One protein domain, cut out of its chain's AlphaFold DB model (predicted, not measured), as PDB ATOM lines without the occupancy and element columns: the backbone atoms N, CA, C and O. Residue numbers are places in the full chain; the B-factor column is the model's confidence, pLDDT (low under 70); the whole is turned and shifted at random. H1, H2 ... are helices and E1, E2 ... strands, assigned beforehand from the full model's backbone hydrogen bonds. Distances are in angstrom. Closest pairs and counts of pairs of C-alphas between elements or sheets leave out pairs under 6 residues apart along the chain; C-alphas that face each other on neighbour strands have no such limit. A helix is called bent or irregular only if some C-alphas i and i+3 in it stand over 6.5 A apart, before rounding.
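What this domain is: This is residues 96 to 241 of the 250 residues of an uncharacterized protein of Candidatus Cryosericum septentrionale (UniProt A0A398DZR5). Two unequal lobes of helices: in the larger, H1 lies in the middle with H2, H5 and H7 packed on three sides of it, H6 on H7, and the short H3 and H4 on H5. The smaller lobe is the crossed pair H8 and H9, at one end of the longest axis; the small strand hairpin E1 and E2, beyond the last residues of H2, is at the other. The printed part has 146 residues, with nine named helices and two strands in the order H1 H2 E1 E2 H3 H4 H5 H6 H7 H8 H9; the class is mostly helix. E1 and E2 make an antiparallel sheet. The whole is compact, with a radius of gyration of the C-alphas of 15.7 A and spans of 46 by 32 by 29 A.

How they stand to each other: H1, residues 96 to 105, touches three helices. H2, residues 110 to 124, touches it with residues 112 to 117 alone, closest at the C-alphas of Arg 105 and Ala 113, 5.1 A, at a steep tilt of 46 degrees, opposite ways. E1, residues 126 to 128, and E2, residues 131 to 133, form an antiparallel hairpin; N 133 and O 126 are 2.7 A apart, N 126 and O 133 3.1 A. H3, residues 137 to 140, only just touches H5, residues 157 to 166, with 3 pairs of C-alphas within 8 A, the closest Pro 137 and Leu 164, 6.5 A. H4, residues 145 to 150, touches H5 at Phe 148 and Ala 157, closest C-alphas 5.9 A apart. H5 touches H1 at a shallow tilt of 29 degrees, opposite ways, with the C-alphas of Ala 96 and Leu 164 closest, 6.3 A. H6, residues 172 to 180, and H7, residues 188 to 199, form a helical hairpin, closest at the C-alphas of Leu 179 and Arg 191, 5.4 A. H7 touches H1 at Ala 98 and Glu 197, closest C-alphas 5.6 A apart. H8, residues 210 to 219, touches H9, residues 228 to 238, at a steep tilt of 60 degrees, with the C-alphas of Ile 215 and Ala 234 closest, 6.0 A. H1 is apart from both. Every O i to N i+4 pair is within hydrogen-bond range in H1, H2, H4, H5, H7, H8 and H9; H6 has 3 of 5, and H3 is too short for such a pair.

Where its parts are: H1 begins at C-alpha 96, (32.780, -11.085, 4.889). H2 measures 20.7 A from first to last C-alpha, H7 16.2 A and H9 15.5 A. H6 is irregular: C-alphas 173 and 176 are 8.3 A apart. H9 ends at C-alpha 238, (50.455, -21.369, 13.133).

The domain as a whole: The two C-alphas farthest apart, those of Gly 129 and Asn 222, are 46.8 A apart. The printed part has no cut and no long link. Mean pLDDT of the printed part is 72.2; residues 168 to 181, 200, 203 and 206 to 241 are under 70.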
ATOM      1  N   ALA A  96      33.452  -9.807   5.114       80.06
ATOM      2  CA  ALA A  96      32.780 -11.085   4.889       80.06
ATOM      3  C   ALA A  96      33.754 -12.276   4.880       80.06
ATOM      4  O   ALA A  96      33.447 -13.319   5.465       80.06
ATOM      5  N   GLU A  97      34.928 -12.117   4.258       82.06
ATOM      6  CA  GLU A  97      35.993 -13.125   4.285       82.06
ATOM      7  C   GLU A  97      36.480 -13.334   5.727       82.06
ATOM      8  O   GLU A  97      36.516 -14.470   6.205       82.06
ATOM      9  N   ALA A  98      36.754 -12.234   6.438       82.00
ATOM     10  CA  ALA A  98      37.246 -12.246   7.816       82.00
ATOM     11  C   ALA A  98      36.273 -12.959   8.759       82.00
ATOM     12  O   ALA A  98      36.637 -13.900   9.465       82.00
ATOM     13  N   LEU A  99      35.001 -12.567   8.709       84.50
ATOM     14  CA  LEU A  99      33.950 -13.152   9.526       84.50
ATOM     15  C   LEU A  99      33.776 -14.649   9.238       84.50
ATOM     16  O   LEU A  99      33.612 -15.451  10.156       84.50
ATOM     17  N   THR A 100      33.854 -15.043   7.969       87.19
ATOM     18  CA  THR A 100      33.733 -16.452   7.583       87.19
ATOM     19  C   THR A 100      34.883 -17.286   8.140       87.19
ATOM     20  O   THR A 100      34.636 -18.343   8.723       87.19
ATOM     21  N   LYS A 101      36.126 -16.792   8.055       86.62
ATOM     22  CA  LYS A 101      37.286 -17.454   8.675       86.62
ATOM     23  C   LYS A 101      37.137 -17.563  10.190       86.62
ATOM     24  O   LYS A 101      37.420 -18.625  10.744       86.62
ATOM     25  N   VAL A 102      36.633 -16.523  10.856       87.12
ATOM     26  CA  VAL A 102      36.347 -16.550  12.301       87.12
ATOM     27  C   VAL A 102      35.373 -17.679  12.643       87.12
ATOM     28  O   VAL A 102      35.693 -18.522  13.481       87.12
ATOM     29  N   PHE A 103      34.226 -17.764  11.961       88.38
ATOM     30  CA  PHE A 103      33.246 -18.836  12.187       88.38
ATOM     31  C   PHE A 103      33.808 -20.231  11.904       88.38
ATOM     32  O   PHE A 103      33.495 -21.184  12.621       88.38
ATOM     33  N   MET A 104      34.652 -20.370  10.883       88.38
ATOM     34  CA  MET A 104      35.310 -21.640  10.584       88.38
ATOM     35  C   MET A 104      36.299 -22.041  11.671       88.38
ATOM     36  O   MET A 104      36.362 -23.218  11.995       88.38
ATOM     37  N   ARG A 105      37.014 -21.087  12.276       85.62
ATOM     38  CA  ARG A 105      38.007 -21.357  13.327       85.62
ATOM     39  C   ARG A 105      37.418 -21.659  14.699       85.62
ATOM     40  O   ARG A 105      38.119 -22.229  15.529       85.62
ATOM     41  N   GLN A 106      36.161 -21.302  14.958       86.12
ATOM     42  CA  GLN A 106      35.523 -21.620  16.236       86.12
ATOM     43  C   GLN A 106      35.656 -23.122  16.528       86.12
ATOM     44  O   GLN A 106      35.318 -23.939  15.683       86.12
ATOM     45  N   ILE A 107      36.134 -23.508  17.714       80.06
ATOM     46  CA  ILE A 107      36.076 -24.896  18.224       80.06
ATOM     47  C   ILE A 107      36.631 -25.950  17.228       80.06
ATOM     48  O   ILE A 107      36.137 -27.072  17.152       80.06
ATOM     49  N   VAL A 108      37.631 -25.601  16.414       80.00
ATOM     50  CA  VAL A 108      38.350 -26.541  15.536       80.00
ATOM     51  C   VAL A 108      39.833 -26.194  15.510       80.00
ATOM     52  O   VAL A 108      40.245 -25.101  15.892       80.00
ATOM     53  N   THR A 109      40.660 -27.116  15.030       77.06
ATOM     54  CA  THR A 109      42.084 -26.833  14.803       77.06
ATOM     55  C   THR A 109      42.285 -25.901  13.603       77.06
ATOM     56  O   THR A 109      41.506 -25.927  12.648       77.06
ATOM     57  N   ALA A 110      43.394 -25.151  13.572       73.06
ATOM     58  CA  ALA A 110      43.755 -24.314  12.421       73.06
ATOM     59  C   ALA A 110      43.841 -25.115  11.104       73.06
ATOM     60  O   ALA A 110      43.452 -24.634  10.042       73.06
ATOM     61  N   ARG A 111      44.296 -26.377  11.159       75.31
ATOM     62  CA  ARG A 111      44.316 -27.285   9.997       75.31
ATOM     63  C   ARG A 111      42.908 -27.596   9.478       75.31
ATOM     64  O   ARG A 111      42.700 -27.569   8.270       75.31
ATOM     65  N   GLN A 112      41.958 -27.880  10.368       80.62
ATOM     66  CA  GLN A 112      40.565 -28.128   9.982       80.62
ATOM     67  C   GLN A 112      39.918 -26.867   9.413       80.62
ATOM     68  O   GLN A 112      39.344 -26.933   8.334       80.62
ATOM     69  N   ALA A 113      40.088 -25.719  10.074       83.19
ATOM     70  CA  ALA A 113      39.553 -24.449   9.587       83.19
ATOM     71  C   ALA A 113      40.073 -24.098   8.183       83.19
ATOM     72  O   ALA A 113      39.295 -23.668   7.338       83.19
ATOM     73  N   ARG A 114      41.364 -24.339   7.902       78.69
ATOM     74  CA  ARG A 114      41.949 -24.153   6.561       78.69
ATOM     75  C   ARG A 114      41.283 -25.031   5.510       78.69
ATOM     76  O   ARG A 114      40.923 -24.530   4.451       78.69
ATOM     77  N   ARG A 115      41.108 -26.321   5.809       82.00
ATOM     78  CA  ARG A 115      40.420 -27.248   4.906       82.00
ATOM     79  C   ARG A 115      38.985 -26.790   4.647       82.00
ATOM     80  O   ARG A 115      38.619 -26.620   3.497       82.00
ATOM     81  N   MET A 116      38.229 -26.486   5.703       85.94
ATOM     82  CA  MET A 116      36.852 -25.988   5.593       85.94
ATOM     83  C   MET A 116      36.764 -24.711   4.748       85.94
ATOM     84  O   MET A 116      35.845 -24.563   3.949       85.94
ATOM     85  N   PHE A 117      37.724 -23.795   4.896       86.25
ATOM     86  CA  PHE A 117      37.777 -22.574   4.098       86.25
ATOM     87  C   PHE A 117      38.119 -22.848   2.631       86.25
ATOM     88  O   PHE A 117      37.490 -22.259   1.754       86.25
ATOM     89  N   SER A 118      39.065 -23.752   2.355       83.38
ATOM     90  CA  SER A 118      39.379 -24.187   0.986       83.38
ATOM     91  C   SER A 118      38.160 -24.822   0.328       83.38
ATOM     92  O   SER A 118      37.740 -24.354  -0.724       83.38
ATOM     93  N   ASP A 119      37.531 -25.795   0.992       86.88
ATOM     94  CA  ASP A 119      36.350 -26.508   0.495       86.88
ATOM     95  C   ASP A 119      35.182 -25.530   0.249       86.88
ATOM     96  O   ASP A 119      34.500 -25.594  -0.775       86.88
ATOM     97  N   PHE A 120      34.987 -24.551   1.143       88.69
ATOM     98  CA  PHE A 120      33.985 -23.495   0.980       88.69
ATOM     99  C   PHE A 120      34.257 -22.601  -0.233       88.69
ATOM    100  O   PHE A 120      33.340 -22.301  -1.001       88.69
ATOM    101  N   VAL A 121      35.504 -22.165  -0.424       86.69
ATOM    102  CA  VAL A 121      35.875 -21.358  -1.590       86.69
ATOM    103  C   VAL A 121      35.760 -22.186  -2.866       86.69
ATOM    104  O   VAL A 121      35.217 -21.698  -3.848       86.69
ATOM    105  N   GLU A 122      36.208 -23.434  -2.876       85.75
ATOM    106  CA  GLU A 122      36.145 -24.301  -4.053       85.75
ATOM    107  C   GLU A 122      34.709 -24.622  -4.479       85.75
ATOM    108  O   GLU A 122      34.402 -24.555  -5.675       85.75
ATOM    109  N   GLY A 123      33.832 -24.919  -3.516       88.94
ATOM    110  CA  GLY A 123      32.435 -25.276  -3.767       88.94
ATOM    111  C   GLY A 123      31.548 -24.078  -4.101       88.94
ATOM    112  O   GLY A 123      30.713 -24.140  -5.006       88.94
ATOM    113  N   PHE A 124      31.731 -22.954  -3.404       89.19
ATOM    114  CA  PHE A 124      30.803 -21.820  -3.496       89.19
ATOM    115  C   PHE A 124      31.414 -20.571  -4.115       89.19
ATOM    116  O   PHE A 124      30.702 -19.601  -4.372       89.19
ATOM    117  N   GLY A 125      32.709 -20.579  -4.387       84.62
ATOM    118  CA  GLY A 125      33.431 -19.419  -4.858       84.62
ATOM    119  C   GLY A 125      33.083 -18.929  -6.257       84.62
ATOM    120  O   GLY A 125      32.486 -19.626  -7.082       84.62
ATOM    121  N   TYR A 126      33.499 -17.698  -6.551       81.12
ATOM    122  CA  TYR A 126      33.459 -17.175  -7.916       81.12
ATOM    123  C   TYR A 126      34.617 -17.752  -8.733       81.12
ATOM    124  O   TYR A 126      35.778 -17.527  -8.403       81.12
ATOM    125  N   ARG A 127      34.324 -18.473  -9.814       82.06
ATOM    126  CA  ARG A 127      35.351 -19.080 -10.669       82.06
ATOM    127  C   ARG A 127      35.574 -18.245 -11.924       82.06
ATOM    128  O   ARG A 127      34.625 -17.946 -12.648       82.06
ATOM    129  N   LYS A 128      36.837 -17.928 -12.214       74.81
ATOM    130  CA  LYS A 128      37.256 -17.365 -13.503       74.81
ATOM    131  C   LYS A 128      38.579 -17.997 -13.935       74.81
ATOM    132  O   LYS A 128      39.614 -17.777 -13.309       74.81
ATOM    133  N   GLY A 129      38.535 -18.788 -15.007       79.25
ATOM    134  CA  GLY A 129      39.652 -19.655 -15.391       79.25
ATOM    135  C   GLY A 129      40.009 -20.626 -14.259       79.25
ATOM    136  O   GLY A 129      39.120 -21.197 -13.630       79.25
ATOM    137  N   ASP A 130      41.303 -20.748 -13.967       74.81
ATOM    138  CA  ASP A 130      41.834 -21.664 -12.945       74.81
ATOM    139  C   ASP A 130      41.845 -21.090 -11.520       74.81
ATOM    140  O   ASP A 130      42.382 -21.719 -10.610       74.81
ATOM    141  N   VAL A 131      41.349 -19.870 -11.313       70.44
ATOM    142  CA  VAL A 131      41.381 -19.222  -9.997       70.44
ATOM    143  C   VAL A 131      39.963 -19.145  -9.447       70.44
ATOM    144  O   VAL A 131      39.024 -18.735 -10.140       70.44
ATOM    145  N   VAL A 132      39.821 -19.557  -8.188       75.56
ATOM    146  CA  VAL A 132      38.552 -19.575  -7.463       75.56
ATOM    147  C   VAL A 132      38.560 -18.511  -6.378       75.56
ATOM    148  O   VAL A 132      39.562 -18.278  -5.704       75.56
ATOM    149  N   GLY A 133      37.425 -17.837  -6.262       74.88
ATOM    150  CA  GLY A 133      37.240 -16.679  -5.431       74.88
ATOM    151  C   GLY A 133      36.382 -16.842  -4.214       74.88
ATOM    152  O   GLY A 133      35.505 -17.683  -4.224       74.88
ATOM    153  N   PHE A 134      36.578 -16.014  -3.185       81.94
ATOM    154  CA  PHE A 134      35.682 -16.045  -2.037       81.94
ATOM    155  C   PHE A 134      34.262 -15.730  -2.536       81.94
ATOM    156  O   PHE A 134      34.094 -14.833  -3.375       81.94
ATOM    157  N   PRO A 135      33.249 -16.494  -2.103       83.50
ATOM    158  CA  PRO A 135      31.883 -16.269  -2.545       83.50
ATOM    159  C   PRO A 135      31.404 -14.868  -2.152       83.50
ATOM    160  O   PRO A 135      31.639 -14.433  -1.023       83.50
ATOM    161  N   PRO A 136      30.673 -14.162  -3.029       77.81
ATOM    162  CA  PRO A 136      29.994 -12.947  -2.610       77.81
ATOM    163  C   PRO A 136      28.967 -13.289  -1.504       77.81
ATOM    164  O   PRO A 136      28.317 -14.335  -1.590       77.81
ATOM    165  N   PRO A 137      28.781 -12.455  -0.467       78.00
ATOM    166  CA  PRO A 137      27.823 -12.663   0.615       78.00
ATOM    167  C   PRO A 137      26.414 -12.975   0.138       78.00
ATOM    168  O   PRO A 137      25.760 -13.813   0.744       78.00
ATOM    169  N   GLU A 138      25.948 -12.373  -0.961       79.88
ATOM    170  CA  GLU A 138      24.627 -12.673  -1.522       79.88
ATOM    171  C   GLU A 138      24.525 -14.130  -1.975       79.88
ATOM    172  O   GLU A 138      23.449 -14.718  -1.918       79.88
ATOM    173  N   ARG A 139      25.638 -14.725  -2.420       85.38
ATOM    174  CA  ARG A 139      25.706 -16.154  -2.727       85.38
ATOM    175  C   ARG A 139      25.733 -16.981  -1.452       85.38
ATOM    176  O   ARG A 139      24.968 -17.930  -1.364       85.38
ATOM    177  N   VAL A 140      26.545 -16.604  -0.463       87.00
ATOM    178  CA  VAL A 140      26.608 -17.309   0.833       87.00
ATOM    179  C   VAL A 140      25.243 -17.327   1.527       87.00
ATOM    180  O   VAL A 140      24.843 -18.345   2.077       87.00
ATOM    181  N   GLN A 141      24.494 -16.225   1.447       86.19
ATOM    182  CA  GLN A 141      23.145 -16.083   2.007       86.19
ATOM    183  C   GLN A 141      22.093 -16.971   1.332       86.19
ATOM    184  O   GLN A 141      21.033 -17.186   1.911       86.19
ATOM    185  N   ARG A 142      22.358 -17.463   0.116       89.88
ATOM    186  CA  ARG A 142      21.459 -18.362  -0.625       89.88
ATOM    187  C   ARG A 142      21.789 -19.840  -0.425       89.88
ATOM    188  O   ARG A 142      21.046 -20.674  -0.931       89.88
ATOM    189  N   LEU A 143      22.889 -20.161   0.256       90.94
ATOM    190  CA  LEU A 143      23.275 -21.545   0.521       90.94
ATOM    191  C   LEU A 143      22.304 -22.191   1.513       90.94
ATOM    192  O   LEU A 143      21.885 -21.570   2.494       90.94
ATOM    193  N   GLY A 144      21.960 -23.448   1.253       89.69
ATOM    194  CA  GLY A 144      21.133 -24.265   2.128       89.69
ATOM    195  C   GLY A 144      21.920 -24.845   3.304       89.69
ATOM    196  O   GLY A 144      23.149 -24.854   3.339       89.69
ATOM    197  N   SER A 145      21.208 -25.394   4.287       88.56
ATOM    198  CA  SER A 145      21.837 -26.050   5.443       88.56
ATOM    199  C   SER A 145      22.672 -27.276   5.055       88.56
ATOM    200  O   SER A 145      23.682 -27.546   5.706       88.56
ATOM    201  N   THR A 146      22.285 -27.991   3.992       91.44
ATOM    202  CA  THR A 146      23.043 -29.118   3.426       91.44
ATOM    203  C   THR A 146      24.388 -28.661   2.865       91.44
ATOM    204  O   THR A 146      25.407 -29.221   3.252       91.44
ATOM    205  N   ASP A 147      24.414 -27.570   2.091       93.19
ATOM    206  CA  ASP A 147      25.646 -26.997   1.528       93.19
ATOM    207  C   ASP A 147      26.686 -26.704   2.621       93.19
ATOM    208  O   ASP A 147      27.864 -27.032   2.498       93.19
ATOM    209  N   PHE A 148      26.246 -26.120   3.741       91.31
ATOM    210  CA  PHE A 148      27.125 -25.863   4.880       91.31
ATOM    211  C   PHE A 148      27.509 -27.130   5.645       91.31
ATOM    212  O   PHE A 148      28.591 -27.183   6.229       91.31
ATOM    213  N   ARG A 149      26.639 -28.142   5.704       91.19
ATOM    214  CA  ARG A 149      26.938 -29.407   6.385       91.19
ATOM    215  C   ARG A 149      28.081 -30.140   5.693       91.19
ATOM    216  O   ARG A 149      28.978 -30.608   6.392       91.19
ATOM    217  N   ASP A 150      28.076 -30.162   4.366       89.31
ATOM    218  CA  ASP A 150      29.054 -30.896   3.556       89.31
ATOM    219  C   ASP A 150      30.486 -30.365   3.732       89.31
ATOM    220  O   ASP A 150      31.449 -31.121   3.643       89.31
ATOM    221  N   ILE A 151      30.629 -29.089   4.099       87.81
ATOM    222  CA  ILE A 151      31.919 -28.449   4.409       87.81
ATOM    223  C   ILE A 151      32.203 -28.319   5.917       87.81
ATOM    224  O   ILE A 151      33.086 -27.566   6.331       87.81
ATOM    225  N   GLY A 152      31.431 -28.995   6.773       87.00
ATOM    226  CA  GLY A 152      31.633 -28.995   8.228       87.00
ATOM    227  C   GLY A 152      31.154 -27.737   8.968       87.00
ATOM    228  O   GLY A 152      31.484 -27.547  10.138       87.00
ATOM    229  N   LEU A 153      30.355 -26.877   8.328       86.38
ATOM    230  CA  LEU A 153      29.780 -25.655   8.909       86.38
ATOM    231  C   LEU A 153      28.321 -25.791   9.373       86.38
ATOM    232  O   LEU A 153      27.749 -24.806   9.836       86.38
ATOM    233  N   GLY A 154      27.717 -26.980   9.316       87.19
ATOM    234  CA  GLY A 154      26.281 -27.184   9.570       87.19
ATOM    235  C   GLY A 154      25.728 -26.485  10.827       87.19
ATOM    236  O   GLY A 154      24.776 -25.719  10.732       87.19
ATOM    237  N   PHE A 155      26.366 -26.647  11.995       85.31
ATOM    238  CA  PHE A 155      25.921 -26.031  13.265       85.31
ATOM    239  C   PHE A 155      26.165 -24.511  13.374       85.31
ATOM    240  O   PHE A 155      25.772 -23.867  14.355       85.31
ATOM    241  N   ARG A 156      26.879 -23.931  12.405       86.94
ATOM    242  CA  ARG A 156      27.271 -22.513  12.364       86.94
ATOM    243  C   ARG A 156      26.659 -21.772  11.183       86.94
ATOM    244  O   ARG A 156      26.676 -20.548  11.195       86.94
ATOM    245  N   ALA A 157      26.094 -22.499  10.221       87.75
ATOM    246  CA  ALA A 157      25.500 -21.997   8.989       87.75
ATOM    247  C   ALA A 157      24.565 -20.806   9.225       87.75
ATOM    248  O   ALA A 157      24.797 -19.715   8.710       87.75
ATOM    249  N   GLU A 158      23.556 -20.989  10.076       88.44
ATOM    250  CA  GLU A 158      22.555 -19.959  10.357       88.44
ATOM    251  C   GLU A 158      23.180 -18.704  10.982       88.44
ATOM    252  O   GLU A 158      22.897 -17.580  10.568       88.44
ATOM    253  N   ARG A 159      24.089 -18.890  11.949       88.56
ATOM    254  CA  ARG A 159      24.796 -17.785  12.611       88.56
ATOM    255  C   ARG A 159      25.694 -17.033  11.637       88.56
ATOM    256  O   ARG A 159      25.686 -15.805  11.651       88.56
ATOM    257  N   LEU A 160      26.408 -17.745  10.767       87.88
ATOM    258  CA  LEU A 160      27.228 -17.149   9.716       87.88
ATOM    259  C   LEU A 160      26.364 -16.337   8.744       87.88
ATOM    260  O   LEU A 160      26.645 -15.162   8.532       87.88
ATOM    261  N   VAL A 161      25.287 -16.915   8.206       89.00
ATOM    262  CA  VAL A 161      24.380 -16.234   7.264       89.00
ATOM    263  C   VAL A 161      23.748 -14.994   7.896       89.00
ATOM    264  O   VAL A 161      23.774 -13.918   7.295       89.00
ATOM    265  N   LYS A 162      23.244 -15.105   9.132       85.56
ATOM    266  CA  LYS A 162      22.672 -13.977   9.884       85.56
ATOM    267  C   LYS A 162      23.699 -12.868  10.109       85.56
ATOM    268  O   LYS A 162      23.384 -11.692   9.933       85.56
ATOM    269  N   SER A 163      24.929 -13.237  10.459       82.94
ATOM    270  CA  SER A 163      26.013 -12.285  10.702       82.94
ATOM    271  C   SER A 163      26.466 -11.597   9.410       82.94
ATOM    272  O   SER A 163      26.568 -10.376   9.380       82.94
ATOM    273  N   LEU A 164      26.620 -12.341   8.308       81.50
ATOM    274  CA  LEU A 164      26.883 -11.782   6.974       81.50
ATOM    275  C   LEU A 164      25.750 -10.860   6.498       81.50
ATOM    276  O   LEU A 164      26.006  -9.870   5.821       81.50
ATOM    277  N   GLY A 165      24.497 -11.159   6.857       78.44
ATOM    278  CA  GLY A 165      23.342 -10.287   6.622       78.44
ATOM    279  C   GLY A 165      23.475  -8.921   7.284       78.44
ATOM    280  O   GLY A 165      23.164  -7.910   6.660       78.44
ATOM    281  N   ARG A 166      23.998  -8.888   8.514       76.88
ATOM    282  CA  ARG A 166      24.265  -7.645   9.251       76.88
ATOM    283  C   ARG A 166      25.462  -6.873   8.713       76.88
ATOM    284  O   ARG A 166      25.488  -5.664   8.867       76.88
ATOM    285  N   LEU A 167      26.408  -7.543   8.047       70.44
ATOM    286  CA  LEU A 167      27.554  -6.883   7.414       70.44
ATOM    287  C   LEU A 167      27.189  -6.043   6.183       70.44
ATOM    288  O   LEU A 167      28.050  -5.310   5.698       70.44
ATOM    289  N   LYS A 168      25.957  -6.121   5.654       62.22
ATOM    290  CA  LYS A 168      25.519  -5.228   4.571       62.22
ATOM    291  C   LYS A 168      25.606  -3.773   5.049       62.22
ATOM    292  O   LYS A 168      24.741  -3.313   5.782       62.22
ATOM    293  N   GLY A 169      26.661  -3.075   4.625       52.16
ATOM    294  CA  GLY A 169      26.947  -1.687   4.996       52.16
ATOM    295  C   GLY A 169      28.095  -1.493   5.996       52.16
ATOM    296  O   GLY A 169      28.506  -0.356   6.198       52.16
ATOM    297  N   PHE A 170      28.660  -2.557   6.581       52.62
ATOM    298  CA  PHE A 170      29.825  -2.427   7.466       52.62
ATOM    299  C   PHE A 170      31.129  -2.330   6.672       52.62
ATOM    300  O   PHE A 170      31.410  -3.149   5.792       52.62
ATOM    301  N   GLN A 171      31.948  -1.339   7.022       55.06
ATOM    302  CA  GLN A 171      33.284  -1.151   6.464       55.06
ATOM    303  C   GLN A 171      34.335  -1.844   7.337       55.06
ATOM    304  O   GLN A 171      34.248  -1.816   8.562       55.06
ATOM    305  N   VAL A 172      35.383  -2.396   6.713       52.50
ATOM    306  CA  VAL A 172      36.580  -2.884   7.432       52.50
ATOM    307  C   VAL A 172      37.256  -1.735   8.203       52.50
ATOM    308  O   VAL A 172      37.892  -1.959   9.216       52.50
ATOM    309  N   SER A 173      37.090  -0.481   7.786       48.47
ATOM    310  CA  SER A 173      37.596   0.690   8.517       48.47
ATOM    311  C   SER A 173      36.853   0.999   9.825       48.47
ATOM    312  O   SER A 173      37.411   1.706  10.658       48.47
ATOM    313  N   ASN A 174      35.653   0.447  10.036       55.09
ATOM    314  CA  ASN A 174      34.851   0.608  11.257       55.09
ATOM    315  C   ASN A 174      34.865  -0.676  12.100       55.09
ATOM    316  O   ASN A 174      33.851  -1.133  12.623       55.09
ATOM    317  N   LEU A 175      36.034  -1.304  12.199       55.38
ATOM    318  CA  LEU A 175      36.188  -2.549  12.942       55.38
ATOM    319  C   LEU A 175      35.854  -2.414  14.421       55.38
ATOM    320  O   LEU A 175      35.333  -3.371  14.979       55.38
ATOM    321  N   THR A 176      36.067  -1.247  15.027       56.75
ATOM    322  CA  THR A 176      35.631  -0.966  16.401       56.75
ATOM    323  C   THR A 176      34.122  -1.160  16.545       56.75
ATOM    324  O   THR A 176      33.699  -1.917  17.410       56.75
ATOM    325  N   ASP A 177      33.318  -0.631  15.615       59.06
ATOM    326  CA  ASP A 177      31.859  -0.818  15.606       59.06
ATOM    327  C   ASP A 177      31.476  -2.298  15.449       59.06
ATOM    328  O   ASP A 177      30.455  -2.748  15.958       59.06
ATOM    329  N   LEU A 178      32.295  -3.081  14.740       60.75
ATOM    330  CA  LEU A 178      32.070  -4.509  14.522       60.75
ATOM    331  C   LEU A 178      32.469  -5.368  15.731       60.75
ATOM    332  O   LEU A 178      31.859  -6.409  15.981       60.75
ATOM    333  N   LEU A 179      33.485  -4.927  16.473       63.84
ATOM    334  CA  LEU A 179      33.887  -5.487  17.759       63.84
ATOM    335  C   LEU A 179      32.854  -5.144  18.841       63.84
ATOM    336  O   LEU A 179      32.549  -5.993  19.675       63.84
ATOM    337  N   GLU A 180      32.272  -3.951  18.798       64.69
ATOM    338  CA  GLU A 180      31.242  -3.496  19.737       64.69
ATOM    339  C   GLU A 180      29.838  -4.007  19.382       64.69
ATOM    340  O   GLU A 180      28.982  -4.140  20.259       64.69
ATOM    341  N   ALA A 181      29.595  -4.376  18.123       65.56
ATOM    342  CA  ALA A 181      28.320  -4.928  17.693       65.56
ATOM    343  C   ALA A 181      28.006  -6.274  18.374       65.56
ATOM    344  O   ALA A 181      28.813  -7.215  18.428       65.56
ATOM    345  N   ASP A 182      26.762  -6.408  18.837       70.19
ATOM    346  CA  ASP A 182      26.217  -7.675  19.321       70.19
ATOM    347  C   ASP A 182      25.839  -8.584  18.139       70.19
ATOM    348  O   ASP A 182      24.679  -8.684  17.728       70.19
ATOM    349  N   VAL A 183      26.846  -9.191  17.505       73.62
ATOM    350  CA  VAL A 183      26.671 -10.100  16.366       73.62
ATOM    351  C   VAL A 183      26.439 -11.539  16.869       73.62
ATOM    352  O   VAL A 183      27.289 -12.092  17.569       73.62
ATOM    353  N   PRO A 184      25.322 -12.204  16.502       73.31
ATOM    354  CA  PRO A 184      25.004 -13.544  16.990       73.31
ATOM    355  C   PRO A 184      26.103 -14.568  16.699       73.31
ATOM    356  O   PRO A 184      26.468 -14.805  15.551       73.31
ATOM    357  N   GLY A 185      26.587 -15.240  17.745       78.94
ATOM    358  CA  GLY A 185      27.656 -16.232  17.618       78.94
ATOM    359  C   GLY A 185      29.068 -15.650  17.561       78.94
ATOM    360  O   GLY A 185      30.006 -16.422  17.386       78.94
ATOM    361  N   ILE A 186      29.231 -14.337  17.747       83.50
ATOM    362  CA  ILE A 186      30.524 -13.661  17.868       83.50
ATOM    363  C   ILE A 186      30.754 -13.299  19.338       83.50
ATOM    364  O   ILE A 186      30.264 -12.299  19.850       83.50
ATOM    365  N   GLY A 187      31.490 -14.165  20.038       85.19
ATOM    366  CA  GLY A 187      31.932 -13.925  21.416       85.19
ATOM    367  C   GLY A 187      33.279 -13.191  21.492       85.19
ATOM    368  O   GLY A 187      33.882 -12.916  20.452       85.19
ATOM    369  N   PRO A 188      33.808 -12.939  22.706       83.38
ATOM    370  CA  PRO A 188      35.084 -12.241  22.912       83.38
ATOM    371  C   PRO A 188      36.251 -12.814  22.095       83.38
ATOM    372  O   PRO A 188      36.950 -12.070  21.415       83.38
ATOM    373  N   TRP A 189      36.393 -14.144  22.053       85.06
ATOM    374  CA  TRP A 189      37.413 -14.802  21.225       85.06
ATOM    375  C   TRP A 189      37.218 -14.532  19.723       85.06
ATOM    376  O   TRP A 189      38.174 -14.277  19.001       85.06
ATOM    377  N   SER A 190      35.974 -14.545  19.233       85.50
ATOM    378  CA  SER A 190      35.693 -14.292  17.813       85.50
ATOM    379  C   SER A 190      35.989 -12.845  17.428       85.50
ATOM    380  O   SER A 190      36.516 -12.613  16.348       85.50
ATOM    381  N   ARG A 191      35.703 -11.892  18.324       83.12
ATOM    382  CA  ARG A 191      36.048 -10.470  18.164       83.12
ATOM    383  C   ARG A 191      37.559 -10.272  18.075       83.12
ATOM    384  O   ARG A 191      38.036  -9.659  17.131       83.12
ATOM    385  N   ALA A 192      38.301 -10.880  18.994       80.69
ATOM    386  CA  ALA A 192      39.759 -10.879  18.993       80.69
ATOM    387  C   ALA A 192      40.352 -11.391  17.665       80.69
ATOM    388  O   ALA A 192      41.159 -10.711  17.035       80.69
ATOM    389  N   ILE A 193      39.900 -12.555  17.179       81.12
ATOM    390  CA  ILE A 193      40.353 -13.082  15.880       81.12
ATOM    391  C   ILE A 193      39.921 -12.177  14.725       81.12
ATOM    392  O   ILE A 193      40.681 -11.994  13.780       81.12
ATOM    393  N   LEU A 194      38.726 -11.593  14.792       80.44
ATOM    394  CA  LEU A 194      38.238 -10.691  13.758       80.44
ATOM    395  C   LEU A 194      39.097  -9.429  13.657       80.44
ATOM    396  O   LEU A 194      39.433  -9.051  12.539       80.44
ATOM    397  N   ALA A 195      39.511  -8.835  14.780       77.75
ATOM    398  CA  ALA A 195      40.442  -7.701  14.815       77.75
ATOM    399  C   ALA A 195      41.774  -8.042  14.124       77.75
ATOM    400  O   ALA A 195      42.268  -7.285  13.288       77.75
ATOM    401  N   VAL A 196      42.306  -9.236  14.391       76.62
ATOM    402  CA  VAL A 196      43.544  -9.726  13.768       76.62
ATOM    403  C   VAL A 196      43.364  -9.930  12.260       76.62
ATOM    404  O   VAL A 196      44.187  -9.476  11.472       76.62
ATOM    405  N   GLU A 197      42.273 -10.574  11.837       77.12
ATOM    406  CA  GLU A 197      41.982 -10.890  10.428       77.12
ATOM    407  C   GLU A 197      41.841  -9.663   9.523       77.12
ATOM    408  O   GLU A 197      42.020  -9.771   8.310       77.12
ATOM    409  N   SER A 198      41.463  -8.526  10.099       72.94
ATOM    410  CA  SER A 198      40.945  -7.378   9.354       72.94
ATOM    411  C   SER A 198      41.735  -6.084   9.575       72.94
ATOM    412  O   SER A 198      41.862  -5.291   8.643       72.94
ATOM    413  N   ALA A 199      42.306  -5.884  10.768       71.50
ATOM    414  CA  ALA A 199      43.166  -4.746  11.100       71.50
ATOM    415  C   ALA A 199      44.622  -5.140  11.373       71.50
ATOM    416  O   ALA A 199      45.460  -4.250  11.486       71.50
ATOM    417  N   ARG A 200      44.938  -6.443  11.461       68.25
ATOM    418  CA  ARG A 200      46.251  -6.956  11.917       68.25
ATOM    419  C   ARG A 200      46.624  -6.479  13.309       68.25
ATOM    420  O   ARG A 200      47.799  -6.352  13.640       68.25
ATOM    421  N   ASP A 201      45.618  -6.209  14.123       72.31
ATOM    422  CA  ASP A 201      45.856  -5.811  15.492       72.31
ATOM    423  C   ASP A 201      46.072  -7.065  16.345       72.31
ATOM    424  O   ASP A 201      45.134  -7.661  16.883       72.31
ATOM    425  N   TYR A 202      47.330  -7.508  16.418       70.25
ATOM    426  CA  TYR A 202      47.719  -8.670  17.219       70.25
ATOM    427  C   TYR A 202      47.707  -8.376  18.720       70.25
ATOM    428  O   TYR A 202      47.769  -9.327  19.500       70.25
ATOM    429  N   SER A 203      47.542  -7.116  19.147       69.69
ATOM    430  CA  SER A 203      47.343  -6.799  20.568       69.69
ATOM    431  C   SER A 203      46.057  -7.427  21.118       69.69
ATOM    432  O   SER A 203      45.977  -7.761  22.299       69.69
ATOM    433  N   HIS A 204      45.079  -7.681  20.243       72.75
ATOM    434  CA  HIS A 204      43.840  -8.371  20.576       72.75
ATOM    435  C   HIS A 204      43.921  -9.895  20.437       72.75
ATOM    436  O   HIS A 204      42.953 -10.570  20.782       72.75
ATOM    437  N   TYR A 205      45.018 -10.465  19.923       71.94
ATOM    438  CA  TYR A 205      45.079 -11.899  19.641       71.94
ATOM    439  C   TYR A 205      44.906 -12.718  20.939       71.94
ATOM    440  O   TYR A 205      45.573 -12.445  21.940       71.94
ATOM    441  N   PRO A 206      44.034 -13.746  20.969       69.38
ATOM    442  CA  PRO A 206      43.745 -14.487  22.190       69.38
ATOM    443  C   PRO A 206      44.856 -15.512  22.458       69.38
ATOM    444  O   PRO A 206      44.695 -16.709  22.228       69.38
ATOM    445  N   PHE A 207      46.004 -15.048  22.955       65.06
ATOM    446  CA  PHE A 207      47.201 -15.874  23.174       65.06
ATOM    447  C   PHE A 207      47.045 -16.985  24.221       65.06
ATOM    448  O   PHE A 207      47.956 -17.792  24.409       65.06
ATOM    449  N   GLU A 208      45.926 -17.004  24.932       61.50
ATOM    450  CA  GLU A 208      45.564 -18.042  25.898       61.50
ATOM    451  C   GLU A 208      44.767 -19.191  25.262       61.50
ATOM    452  O   GLU A 208      44.586 -20.234  25.882       61.50
ATOM    453  N   ASP A 209      44.327 -19.045  24.008       65.75
ATOM    454  CA  ASP A 209      43.749 -20.144  23.235       65.75
ATOM    455  C   ASP A 209      44.821 -21.202  22.915       65.75
ATOM    456  O   ASP A 209      46.008 -20.891  22.849       65.75
ATOM    457  N   LYS A 210      44.422 -22.448  22.637       60.44
ATOM    458  CA  LYS A 210      45.315 -23.573  22.306       60.44
ATOM    459  C   LYS A 210      46.319 -23.228  21.203       60.44
ATOM    460  O   LYS A 210      47.464 -23.674  21.250       60.44
ATOM    461  N   SER A 211      45.902 -22.421  20.225       57.47
ATOM    462  CA  SER A 211      46.784 -21.907  19.165       57.47
ATOM    463  C   SER A 211      47.809 -20.905  19.712       57.47
ATOM    464  O   SER A 211      48.985 -20.981  19.371       57.47
ATOM    465  N   GLY A 212      47.390 -20.017  20.615       55.91
ATOM    466  CA  GLY A 212      48.258 -19.087  21.337       55.91
ATOM    467  C   GLY A 212      49.215 -19.776  22.315       55.91
ATOM    468  O   GLY A 212      50.374 -19.385  22.404       55.91
ATOM    469  N   THR A 213      48.788 -20.853  22.984       55.00
ATOM    470  CA  THR A 213      49.657 -21.683  23.833       55.00
ATOM    471  C   THR A 213      50.743 -22.374  23.010       55.00
ATOM    472  O   THR A 213      51.890 -22.452  23.440       55.00
ATOM    473  N   ALA A 214      50.413 -22.841  21.804       52.59
ATOM    474  CA  ALA A 214      51.403 -23.403  20.895       52.59
ATOM    475  C   ALA A 214      52.388 -22.340  20.376       52.59
ATOM    476  O   ALA A 214      53.584 -22.604  20.319       52.59
ATOM    477  N   ILE A 215      51.913 -21.121  20.093       53.38
ATOM    478  CA  ILE A 215      52.776 -19.972  19.773       53.38
ATOM    479  C   ILE A 215      53.712 -19.653  20.952       53.38
ATOM    480  O   ILE A 215      54.919 -19.577  20.749       53.38
ATOM    481  N   ARG A 216      53.193 -19.576  22.187       52.56
ATOM    482  CA  ARG A 216      53.985 -19.412  23.427       52.56
ATOM    483  C   ARG A 216      55.062 -20.482  23.580       52.56
ATOM    484  O   ARG A 216      56.192 -20.182  23.949       52.56
ATOM    485  N   SER A 217      54.703 -21.732  23.297       51.12
ATOM    486  CA  SER A 217      55.621 -22.867  23.386       51.12
ATOM    487  C   SER A 217      56.740 -22.807  22.345       51.12
ATOM    488  O   SER A 217      57.804 -23.365  22.592       51.12
ATOM    489  N   LEU A 218      56.504 -22.173  21.193       44.09
ATOM    490  CA  LEU A 218      57.489 -22.035  20.117       44.09
ATOM    491  C   LEU A 218      58.396 -20.818  20.303       44.09
ATOM    492  O   LEU A 218      59.572 -20.889  19.963       44.09
ATOM    493  N   THR A 219      57.871 -19.716  20.840       48.72
ATOM    494  CA  THR A 219      58.649 -18.487  21.059       48.72
ATOM    495  C   THR A 219      59.425 -18.493  22.377       48.72
ATOM    496  O   THR A 219      60.274 -17.632  22.581       48.72
ATOM    497  N   GLY A 220      59.154 -19.445  23.282       45.53
ATOM    498  CA  GLY A 220      59.858 -19.585  24.564       45.53
ATOM    499  C   GLY A 220      59.674 -18.398  25.519       45.53
ATOM    500  O   GLY A 220      60.368 -18.305  26.528       45.53
ATOM    501  N   ALA A 221      58.751 -17.487  25.208       45.25
ATOM    502  CA  ALA A 221      58.654 -16.182  25.834       45.25
ATOM    503  C   ALA A 221      57.285 -15.945  26.476       45.25
ATOM    504  O   ALA A 221      56.239 -16.423  26.026       45.25
ATOM    505  N   ASN A 222      57.298 -15.139  27.538       45.34
ATOM    506  CA  ASN A 222      56.092 -14.534  28.079       45.34
ATOM    507  C   ASN A 222      55.550 -13.586  26.999       45.34
ATOM    508  O   ASN A 222      56.234 -12.637  26.639       45.34
ATOM    509  N   VAL A 223      54.363 -13.847  26.449       44.47
ATOM    510  CA  VAL A 223      53.795 -13.126  25.283       44.47
ATOM    511  C   VAL A 223      53.829 -11.607  25.432       44.47
ATOM    512  O   VAL A 223      54.030 -10.905  24.452       44.47
ATOM    513  N   ALA A 224      53.694 -11.109  26.661       41.03
ATOM    514  CA  ALA A 224      53.770  -9.685  26.976       41.03
ATOM    515  C   ALA A 224      55.145  -9.041  26.683       41.03
ATOM    516  O   ALA A 224      55.239  -7.820  26.642       41.03
ATOM    517  N   ALA A 225      56.200  -9.841  26.501       37.69
ATOM    518  CA  ALA A 225      57.573  -9.408  26.239       37.69
ATOM    519  C   ALA A 225      58.049  -9.713  24.805       37.69
ATOM    520  O   ALA A 225      59.188  -9.401  24.464       37.69
ATOM    521  N   VAL A 226      57.209 -10.336  23.973       46.72
ATOM    522  CA  VAL A 226      57.545 -10.640  22.577       46.72
ATOM    523  C   VAL A 226      57.237  -9.413  21.725       46.72
ATOM    524  O   VAL A 226      56.153  -8.839  21.839       46.72
ATOM    525  N   ALA A 227      58.183  -9.000  20.879       52.69
ATOM    526  CA  ALA A 227      57.963  -7.901  19.949       52.69
ATOM    527  C   ALA A 227      56.754  -8.202  19.043       52.69
ATOM    528  O   ALA A 227      56.520  -9.345  18.649       52.69
ATOM    529  N   HIS A 228      55.980  -7.169  18.704       52.09
ATOM    530  CA  HIS A 228      54.766  -7.300  17.888       52.09
ATOM    531  C   HIS A 228      55.026  -8.050  16.562       52.09
ATOM    532  O   HIS A 228      54.182  -8.830  16.114       52.09
ATOM    533  N   ASP A 229      56.207  -7.868  15.972       49.91
ATOM    534  CA  ASP A 229      56.608  -8.489  14.704       49.91
ATOM    535  C   ASP A 229      56.822 -10.014  14.827       49.91
ATOM    536  O   ASP A 229      56.439 -10.776  13.935       49.91
ATOM    537  N   ASP A 230      57.333 -10.487  15.967       48.22
ATOM    538  CA  ASP A 230      57.560 -11.915  16.236       48.22
ATOM    539  C   ASP A 230      56.244 -12.657  16.534       48.22
ATOM    540  O   ASP A 230      56.053 -13.812  16.135       48.22
ATOM    541  N   LEU A 231      55.291 -11.984  17.196       52.50
ATOM    542  CA  LEU A 231      53.938 -12.510  17.424       52.50
ATOM    543  C   LEU A 231      53.155 -12.641  16.117       52.50
ATOM    544  O   LEU A 231      52.430 -13.622  15.929       52.50
ATOM    545  N   GLN A 232      53.332 -11.681  15.208       54.41
ATOM    546  CA  GLN A 232      52.747 -11.715  13.874       54.41
ATOM    547  C   GLN A 232      53.282 -12.905  13.067       54.41
ATOM    548  O   GLN A 232      52.486 -13.692  12.556       54.41
ATOM    549  N   LEU A 233      54.604 -13.112  13.029       50.62
ATOM    550  CA  LEU A 233      55.217 -14.239  12.318       50.62
ATOM    551  C   LEU A 233      54.744 -15.599  12.861       50.62
ATOM    552  O   LEU A 233      54.347 -16.480  12.095       50.62
ATOM    553  N   ALA A 234      54.733 -15.773  14.185       48.81
ATOM    554  CA  ALA A 234      54.292 -17.021  14.800       48.81
ATOM    555  C   ALA A 234      52.791 -17.283  14.575       48.81
ATOM    556  O   ALA A 234      52.392 -18.415  14.287       48.81
ATOM    557  N   ALA A 235      51.951 -16.247  14.637       52.59
ATOM    558  CA  ALA A 235      50.535 -16.363  14.315       52.59
ATOM    559  C   ALA A 235      50.303 -16.661  12.824       52.59
ATOM    560  O   ALA A 235      49.484 -17.511  12.484       52.59
ATOM    561  N   ASP A 236      51.062 -16.063  11.917       52.78
ATOM    562  CA  ASP A 236      50.933 -16.297  10.477       52.78
ATOM    563  C   ASP A 236      51.321 -17.732  10.086       52.78
ATOM    564  O   ASP A 236      50.630 -18.387   9.294       52.78
ATOM    565  N   VAL A 237      52.348 -18.289  10.728       47.28
ATOM    566  CA  VAL A 237      52.759 -19.689  10.551       47.28
ATOM    567  C   VAL A 237      51.741 -20.660  11.159       47.28
ATOM    568  O   VAL A 237      51.382 -21.652  10.522       47.28
ATOM    569  N   TYR A 238      51.243 -20.391  12.369       46.69
ATOM    570  CA  TYR A 238      50.455 -21.369  13.133       46.69
ATOM    571  C   TYR A 238      48.937 -21.273  12.904       46.69
ATOM    572  O   TYR A 238      48.223 -22.278  12.922       46.69
ATOM    573  N   VAL A 239      48.433 -20.062  12.663       49.06
ATOM    574  CA  VAL A 239      47.000 -19.723  12.602       49.06
ATOM    575  C   VAL A 239      46.518 -19.653  11.160       49.06
ATOM    576  O   VAL A 239      45.421 -20.124  10.838       49.06
ATOM    577  N   TYR A 240      47.350 -19.104  10.276       48.38
ATOM    578  CA  TYR A 240      47.062 -18.997   8.845       48.38
ATOM    579  C   TYR A 240      47.718 -20.092   8.027       48.38
ATOM    580  O   TYR A 240      47.271 -20.340   6.908       48.38
ATOM    581  N   GLY A 241      48.680 -20.806   8.621       39.91
ATOM    582  CA  GLY A 241      49.203 -22.043   8.089       39.91
ATOM    583  C   GLY A 241      49.663 -21.845   6.663       39.91
ATOM    584  O   GLY A 241      48.991 -22.291   5.730       39.91
TER     585      GLY A 241